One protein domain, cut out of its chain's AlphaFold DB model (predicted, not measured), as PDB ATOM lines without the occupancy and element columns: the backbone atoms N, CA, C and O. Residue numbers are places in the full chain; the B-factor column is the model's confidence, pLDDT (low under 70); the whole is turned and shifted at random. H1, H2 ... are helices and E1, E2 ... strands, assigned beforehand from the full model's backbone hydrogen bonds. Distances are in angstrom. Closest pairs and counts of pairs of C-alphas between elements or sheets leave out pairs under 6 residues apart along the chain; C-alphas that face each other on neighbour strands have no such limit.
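This is residues 3 to 64 of the 68 residues of the protein "Replication factor-A protein 1" of Theileria orientalis (UniProt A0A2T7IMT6). One long strand, E2, makes the axis of a rod; E1 pairs with its first part and E3 folds back along the rest, a hairpin whose tip, residues 42 to 47, sticks out. Loops, residues 7 to 31, make a head at the other end, and H1 crosses over E2 between. Of 62 printed residues, under half are in named elements, in order E1 E2 E3 H1, class mixed; the sheet E1 E2 E3 is a meander, each strand antiparallel to the one before. It is loose, radius of gyration of the C-alphas 15.2 A, spanning 49 by 23 by 18 A.

Start at E1, residues 3 to 6, a hairpin with E2, residues 32 to 42; N 4 and O 34 are 3.0 A apart. E2 forms another hairpin with E3, residues 47 to 53; N 39 and O 50 are 2.8 A apart. H1, residues 55 to 62, is on the sheet at a height of 8.5 A and runs across E2, at 78 degrees on the local plane; their closest C-alphas, Tyr 35 and Gly 57, are 5.6 A apart. In H1, 3 of 4 O i to N i+4 pairs are within hydrogen-bond range.

Find C-alpha 3 at (84.177, 140.388, 115.365), where E1 begins; E2 runs 31.4 A, E3 19.5 A, and H1 ends at C-alpha 62, (79.804, 153.599, 111.651).

The printed part has no cut; the link E1 to E2 is long, 25 residues. Look for pLDDT under 70 at residues 3 and 54 to 64.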
ATOM      1  N   LEU A   3      85.237 140.803 116.280       66.69
ATOM      2  CA  LEU A   3      84.177 140.388 115.365       66.69
ATOM      3  C   LEU A   3      83.885 138.908 115.606       66.69
ATOM      4  O   LEU A   3      84.790 138.073 115.535       66.69
ATOM      5  N   SER A   4      82.630 138.588 115.914       77.44
ATOM      6  CA  SER A   4      82.171 137.208 116.057       77.44
ATOM      7  C   SER A   4      81.345 136.805 114.838       77.44
ATOM      8  O   SER A   4      80.502 137.567 114.372       77.44
ATOM      9  N   ARG A   5      81.631 135.621 114.285       85.44
ATOM     10  CA  ARG A   5      80.887 135.041 113.162       85.44
ATOM     11  C   ARG A   5      79.721 134.236 113.720       85.44
ATOM     12  O   ARG A   5      79.930 133.238 114.419       85.44
ATOM     13  N   SER A   6      78.512 134.693 113.431       87.00
ATOM     14  CA  SER A   6      77.297 134.223 114.087       87.00
ATOM     15  C   SER A   6      76.185 133.926 113.093       87.00
ATOM     16  O   SER A   6      76.128 134.492 112.007       87.00
ATOM     17  N   CYS A   7      75.288 133.022 113.472       87.12
ATOM     18  CA  CYS A   7      74.169 132.615 112.633       87.12
ATOM     19  C   CYS A   7      73.153 133.762 112.487       87.12
ATOM     20  O   CYS A   7      72.753 134.318 113.515       87.12
ATOM     21  N   PRO A   8      72.677 134.081 111.267       82.50
ATOM     22  CA  PRO A   8      71.701 135.152 111.050       82.50
ATOM     23  C   PRO A   8      70.377 134.922 111.795       82.50
ATOM     24  O   PRO A   8      69.773 135.875 112.274       82.50
ATOM     25  N   GLY A   9      69.946 133.664 111.954       82.69
ATOM     26  CA  GLY A   9      68.668 133.342 112.600       82.69
ATOM     27  C   GLY A   9      68.707 133.388 114.129       82.69
ATOM     28  O   GLY A   9      67.774 133.869 114.760       82.69
ATOM     29  N   CYS A  10      69.784 132.895 114.749       85.25
ATOM     30  CA  CYS A  10      69.831 132.726 116.208       85.25
ATOM     31  C   CYS A  10      70.973 133.461 116.916       85.25
ATOM     32  O   CYS A  10      71.133 133.287 118.126       85.25
ATOM     33  N   ARG A  11      71.793 134.228 116.181       83.19
ATOM     34  CA  ARG A  11      72.938 135.023 116.668       83.19
ATOM     35  C   ARG A  11      74.003 134.245 117.456       83.19
ATOM     36  O   ARG A  11      74.956 134.835 117.958       83.19
ATOM     37  N   LYS A  12      73.891 132.915 117.539       85.75
ATOM     38  CA  LYS A  12      74.905 132.045 118.140       85.75
ATOM     39  C   LYS A  12      76.130 131.973 117.242       85.75
ATOM     40  O   LYS A  12      76.001 131.950 116.017       85.75
ATOM     41  N   ARG A  13      77.297 131.854 117.871       84.56
ATOM     42  CA  ARG A  13      78.564 131.609 117.183       84.56
ATOM     43  C   ARG A  13      78.451 130.358 116.308       84.56
ATOM     44  O   ARG A  13      77.980 129.322 116.775       84.56
ATOM     45  N   MET A  14      78.862 130.483 115.052       87.88
ATOM     46  CA  MET A  14      78.947 129.359 114.118       87.88
ATOM     47  C   MET A  14      80.317 128.681 114.227       87.88
ATOM     48  O   MET A  14      81.307 129.339 114.567       87.88
ATOM     49  N   ASN A  15      80.360 127.377 113.951       88.31
ATOM     50  CA  ASN A  15      81.601 126.607 113.863       88.31
ATOM     51  C   ASN A  15      82.160 126.641 112.439       88.31
ATOM     52  O   ASN A  15      81.405 126.878 111.499       88.31
ATOM     53  N   ASN A  16      83.469 126.424 112.302       85.00
ATOM     54  CA  ASN A  16      84.194 126.524 111.033       85.00
ATOM     55  C   ASN A  16      85.045 125.279 110.756       85.00
ATOM     56  O   ASN A  16      86.190 125.411 110.334       85.00
ATOM     57  N   ASP A  17      84.519 124.094 111.055       77.50
ATOM     58  CA  ASP A  17      85.279 122.855 110.868       77.50
ATOM     59  C   ASP A  17      85.367 122.487 109.373       77.50
ATOM     60  O   ASP A  17      86.456 122.217 108.894       77.50
ATOM     61  N   ASP A  18      84.269 122.630 108.610       79.88
ATOM     62  CA  ASP A  18      84.204 122.384 107.149       79.88
ATOM     63  C   ASP A  18      83.335 123.432 106.418       79.88
ATOM     64  O   ASP A  18      82.644 123.166 105.431       79.88
ATOM     65  N   GLY A  19      83.297 124.645 106.969       82.31
ATOM     66  CA  GLY A  19      82.377 125.710 106.579       82.31
ATOM     67  C   GLY A  19      81.492 126.158 107.737       82.31
ATOM     68  O   GLY A  19      81.396 125.504 108.775       82.31
ATOM     69  N   TRP A  20      80.858 127.317 107.567       86.69
ATOM     70  CA  TRP A  20      80.076 127.955 108.621       86.69
ATOM     71  C   TRP A  20      78.796 127.175 108.903       86.69
ATOM     72  O   TRP A  20      77.837 127.210 108.129       86.69
ATOM     73  N   TYR A  21      78.789 126.485 110.042       88.50
ATOM     74  CA  TYR A  21      77.669 125.675 110.502       88.50
ATOM     75  C   TYR A  21      77.134 126.168 111.845       88.50
ATOM     76  O   TYR A  21      77.885 126.437 112.789       88.50
ATOM     77  N   CYS A  22      75.810 126.278 111.944       87.56
ATOM     78  CA  CYS A  22      75.130 126.568 113.195       87.56
ATOM     79  C   CYS A  22      74.483 125.295 113.763       87.56
ATOM     80  O   CYS A  22      73.460 124.873 113.231       87.56
ATOM     81  N   PRO A  23      74.957 124.749 114.899       85.31
ATOM     82  CA  PRO A  23      74.378 123.535 115.484       85.31
ATOM     83  C   PRO A  23      72.981 123.746 116.084       85.31
ATOM     84  O   PRO A  23      72.281 122.784 116.353       85.31
ATOM     85  N   ARG A  24      72.566 124.999 116.329       86.50
ATOM     86  CA  ARG A  24      71.235 125.308 116.883       86.50
ATOM     87  C   ARG A  24      70.147 125.349 115.809       86.50
ATOM     88  O   ARG A  24      69.010 125.019 116.104       86.50
ATOM     89  N   CYS A  25      70.479 125.841 114.619       86.00
ATOM     90  CA  CYS A  25      69.522 126.002 113.519       86.00
ATOM     91  C   CYS A  25      69.741 124.977 112.406       86.00
ATOM     92  O   CYS A  25      69.098 125.094 111.372       86.00
ATOM     93  N   GLU A  26      70.721 124.085 112.578       87.44
ATOM     94  CA  GLU A  26      71.194 123.127 111.570       87.44
ATOM     95  C   GLU A  26      71.501 123.779 110.209       87.44
ATOM     96  O   GLU A  26      71.489 123.146 109.159       87.44
ATOM     97  N   ASN A  27      71.811 125.078 110.230       83.00
ATOM     98  CA  ASN A  27      71.956 125.887 109.032       83.00
ATOM     99  C   ASN A  27      73.428 125.965 108.616       83.00
ATOM    100  O   ASN A  27      74.305 126.247 109.444       83.00
ATOM    101  N   ARG A  28      73.672 125.747 107.324       84.44
ATOM    102  CA  ARG A  28      74.965 125.903 106.653       84.44
ATOM    103  C   ARG A  28      74.869 127.108 105.728       84.44
ATOM    104  O   ARG A  28      74.003 127.151 104.861       84.44
ATOM    105  N   GLY A  29      75.740 128.093 105.905       83.38
ATOM    106  CA  GLY A  29      75.690 129.305 105.089       83.38
ATOM    107  C   GLY A  29      76.600 130.408 105.603       83.38
ATOM    108  O   GLY A  29      77.323 130.223 106.576       83.38
ATOM    109  N   ASN A  30      76.565 131.570 104.954       83.62
ATOM    110  CA  ASN A  30      77.443 132.678 105.315       83.62
ATOM    111  C   ASN A  30      77.095 133.251 106.703       83.62
ATOM    112  O   ASN A  30      75.932 133.575 106.962       83.62
ATOM    113  N   PRO A  31      78.083 133.406 107.601       84.50
ATOM    114  CA  PRO A  31      77.862 133.943 108.931       84.50
ATOM    115  C   PRO A  31      77.679 135.460 108.868       84.50
ATOM    116  O   PRO A  31      78.311 136.158 108.077       84.50
ATOM    117  N   THR A  32      76.875 135.992 109.777       85.25
ATOM    118  CA  THR A  32      76.766 137.430 110.015       85.25
ATOM    119  C   THR A  32      77.836 137.873 111.009       85.25
ATOM    120  O   THR A  32      78.160 137.160 111.965       85.25
ATOM    121  N   HIS A  33      78.399 139.059 110.792       80.88
ATOM    122  CA  HIS A  33      79.355 139.663 111.711       80.88
ATOM    123  C   HIS A  33      78.601 140.346 112.853       80.88
ATOM    124  O   HIS A  33      77.904 141.332 112.637       80.88
ATOM    125  N   LEU A  34      78.753 139.826 114.072       79.69
ATOM    126  CA  LEU A  34      78.241 140.463 115.280       79.69
ATOM    127  C   LEU A  34      79.377 141.152 116.028       79.69
ATOM    128  O   LEU A  34      80.376 140.520 116.403       79.69
ATOM    129  N   TYR A  35      79.188 142.449 116.257       76.81
ATOM    130  CA  TYR A  35      80.075 143.266 117.064       76.81
ATOM    131  C   TYR A  35      79.840 142.996 118.545       76.81
ATOM    132  O   TYR A  35      78.734 143.165 119.064       76.81
ATOM    133  N   VAL A  36      80.917 142.593 119.213       79.81
ATOM    134  CA  VAL A  36      80.985 142.504 120.667       79.81
ATOM    135  C   VAL A  36      82.025 143.515 121.122       79.81
ATOM    136  O   VAL A  36      83.222 143.376 120.837       79.81
ATOM    137  N   LEU A  37      81.551 144.576 121.768       81.62
ATOM    138  CA  LEU A  37      82.374 145.689 122.211       81.62
ATOM    139  C   LEU A  37      82.476 145.662 123.732       81.62
ATOM    140  O   LEU A  37      81.499 145.892 124.437       81.62
ATOM    141  N   THR A  38      83.674 145.397 124.238       84.75
ATOM    142  CA  THR A  38      83.977 145.556 125.659       84.75
ATOM    143  C   THR A  38      84.483 146.974 125.890       84.75
ATOM    144  O   THR A  38      85.450 147.400 125.257       84.75
ATOM    145  N   LEU A  39      83.809 147.702 126.771       85.25
ATOM    146  CA  LEU A  39      84.083 149.085 127.137       85.25
ATOM    147  C   LEU A  39      84.491 149.136 128.605       85.25
ATOM    148  O   LEU A  39      83.905 148.450 129.442       85.25
ATOM    149  N   LYS A  40      85.468 149.985 128.916       90.25
ATOM    150  CA  LYS A  40      85.755 150.386 130.290       90.25
ATOM    151  C   LYS A  40      85.107 151.744 130.515       90.25
ATOM    152  O   LYS A  40      85.481 152.707 129.851       90.25
ATOM    153  N   ILE A  41      84.139 151.802 131.418       89.94
ATOM    154  CA  ILE A  41      83.545 153.058 131.874       89.94
ATOM    155  C   ILE A  41      84.268 153.430 133.165       89.94
ATOM    156  O   ILE A  41      84.429 152.583 134.043       89.94
ATOM    157  N   VAL A  42      84.760 154.662 133.243       93.69
ATOM    158  CA  VAL A  42      85.467 155.196 134.409       93.69
ATOM    159  C   VAL A  42      84.732 156.453 134.847       93.69
ATOM    160  O   VAL A  42      84.496 157.330 134.015       93.69
ATOM    161  N   ASP A  43      84.361 156.511 136.120       91.75
ATOM    162  CA  ASP A  43      83.833 157.701 136.782       91.75
ATOM    163  C   ASP A  43      84.791 158.138 137.907       91.75
ATOM    164  O   ASP A  43      85.856 157.550 138.092       91.75
ATOM    165  N   GLU A  44      84.442 159.195 138.639       92.69
ATOM    166  CA  GLU A  44      85.258 159.721 139.741       92.69
ATOM    167  C   GLU A  44      85.452 158.701 140.877       92.69
ATOM    168  O   GLU A  44      86.497 158.671 141.525       92.69
ATOM    169  N   THR A  45      84.463 157.838 141.103       92.56
ATOM    170  CA  THR A  45      84.425 156.911 142.240       92.56
ATOM    171  C   THR A  45      84.777 155.475 141.874       92.56
ATOM    172  O   THR A  45      85.230 154.713 142.731       92.56
ATOM    173  N   SER A  46      84.576 155.070 140.619       91.44
ATOM    174  CA  SER A  46      84.698 153.672 140.233       91.44
ATOM    175  C   SER A  46      85.076 153.469 138.766       91.44
ATOM    176  O   SER A  46      85.173 154.380 137.944       91.44
ATOM    177  N   HIS A  47      85.330 152.209 138.428       91.75
ATOM    178  CA  HIS A  47      85.415 151.779 137.046       91.75
ATOM    179  C   HIS A  47      84.682 150.455 136.876       91.75
ATOM    180  O   HIS A  47      84.762 149.564 137.720       91.75
ATOM    181  N   MET A  48      84.005 150.309 135.743       93.38
ATOM    182  CA  MET A  48      83.264 149.103 135.399       93.38
ATOM    183  C   MET A  48      83.584 148.657 133.974       93.38
ATOM    184  O   MET A  48      83.796 149.465 133.067       93.38
ATOM    185  N   TRP A  49      83.608 147.343 133.778       89.81
ATOM    186  CA  TRP A  49      83.743 146.726 132.465       89.81
ATOM    187  C   TRP A  49      82.363 146.331 131.958       89.81
ATOM    188  O   TRP A  49      81.678 145.516 132.572       89.81
ATOM    189  N   VAL A  50      81.956 146.907 130.831       87.69
ATOM    190  CA  VAL A  50      80.650 146.663 130.217       87.69
ATOM    191  C   VAL A  50      80.851 145.999 128.866       87.69
ATOM    192  O   VAL A  50      81.736 146.375 128.103       87.69
ATOM    193  N   THR A  51      80.021 145.006 128.553       85.12
ATOM    194  CA  THR A  51      79.999 144.383 127.226       85.12
ATOM    195  C   THR A  51      78.737 144.812 126.493       85.12
ATOM    196  O   THR A  51      77.633 144.458 126.895       85.12
ATOM    197  N   ALA A  52      78.905 145.568 125.414       80.88
ATOM    198  CA  ALA A  52      77.845 145.967 124.501       80.88
ATOM    199  C   ALA A  52      77.782 145.002 123.305       80.88
ATOM    200  O   ALA A  52      78.810 144.641 122.723       80.88
ATOM    201  N   MET A  53      76.569 144.585 122.940       76.56
ATOM    202  CA  MET A  53      76.293 143.631 121.859       76.56
ATOM    203  C   MET A  53      75.468 144.302 120.756       76.56
ATOM    204  O   MET A  53      74.547 145.057 121.060       76.56
ATOM    205  N   GLY A  54      75.751 143.974 119.491       69.19
ATOM    206  CA  GLY A  54      74.880 144.301 118.353       69.19
ATOM    207  C   GLY A  54      74.760 145.802 118.084       69.19
ATOM    208  O   GLY A  54      75.722 146.426 117.645       69.19
ATOM    209  N   ASP A  55      73.586 146.363 118.364       61.31
ATOM    210  CA  ASP A  55      73.154 147.686 117.901       61.31
ATOM    211  C   ASP A  55      74.010 148.822 118.489       61.31
ATOM    212  O   ASP A  55      74.452 149.718 117.776       61.31
ATOM    213  N   VAL A  56      74.361 148.739 119.777       57.19
ATOM    214  CA  VAL A  56      75.218 149.741 120.446       57.19
ATOM    215  C   VAL A  56      76.659 149.697 119.918       57.19
ATOM    216  O   VAL A  56      77.350 150.716 119.875       57.19
ATOM    217  N   GLY A  57      77.122 148.515 119.494       54.47
ATOM    218  CA  GLY A  57      78.430 148.342 118.866       54.47
ATOM    219  C   GLY A  57      78.460 148.870 117.433       54.47
ATOM    220  O   GLY A  57      79.458 149.463 117.032       54.47
ATOM    221  N   GLU A  58      77.378 148.685 116.673       56.72
ATOM    222  CA  GLU A  58      77.272 149.141 115.284       56.72
ATOM    223  C   GLU A  58      77.218 150.669 115.174       56.72
ATOM    224  O   GLU A  58      77.952 151.231 114.362       56.72
ATOM    225  N   VAL A  59      76.438 151.343 116.032       55.03
ATOM    226  CA  VAL A  59      76.362 152.818 116.054       55.03
ATOM    227  C   VAL A  59      77.760 153.418 116.251       55.03
ATOM    228  O   VAL A  59      78.178 154.258 115.468       55.03
ATOM    229  N   ARG A  60      78.553 152.882 117.191       53.62
ATOM    230  CA  ARG A  60      79.955 153.298 117.422       53.62
ATOM    231  C   ARG A  60      80.935 152.866 116.321       53.62
ATOM    232  O   ARG A  60      82.054 153.367 116.285       53.62
ATOM    233  N   SER A  61      80.564 151.907 115.471       53.50
ATOM    234  CA  SER A  61      81.419 151.404 114.384       53.50
ATOM    235  C   SER A  61      81.255 152.187 113.084       53.50
ATOM    236  O   SER A  61      82.185 152.207 112.279       53.50
ATOM    237  N   ARG A  62      80.084 152.798 112.853       52.09
ATOM    238  CA  ARG A  62      79.804 153.599 111.651       52.09
ATOM    239  C   ARG A  62      80.514 154.952 111.665       52.09
ATOM    240  O   ARG A  62      81.073 155.314 110.637       52.09
ATOM    241  N   ASP A  63      80.626 155.602 112.824       46.44
ATOM    242  CA  ASP A  63      81.417 156.837 112.983       46.44
ATOM    243  C   ASP A  63      82.910 156.656 112.630       46.44
ATOM    244  O   ASP A  63      83.609 157.616 112.321       46.44
ATOM    245  N   GLY A  64      83.419 155.417 112.622       43.25
ATOM    246  CA  GLY A  64      84.797 155.100 112.232       43.25
ATOM    247  C   GLY A  64      85.017 154.812 110.741       43.25
ATOM    248  O   GLY A  64      86.153 154.547 110.358       43.25
TER     249      GLY A  64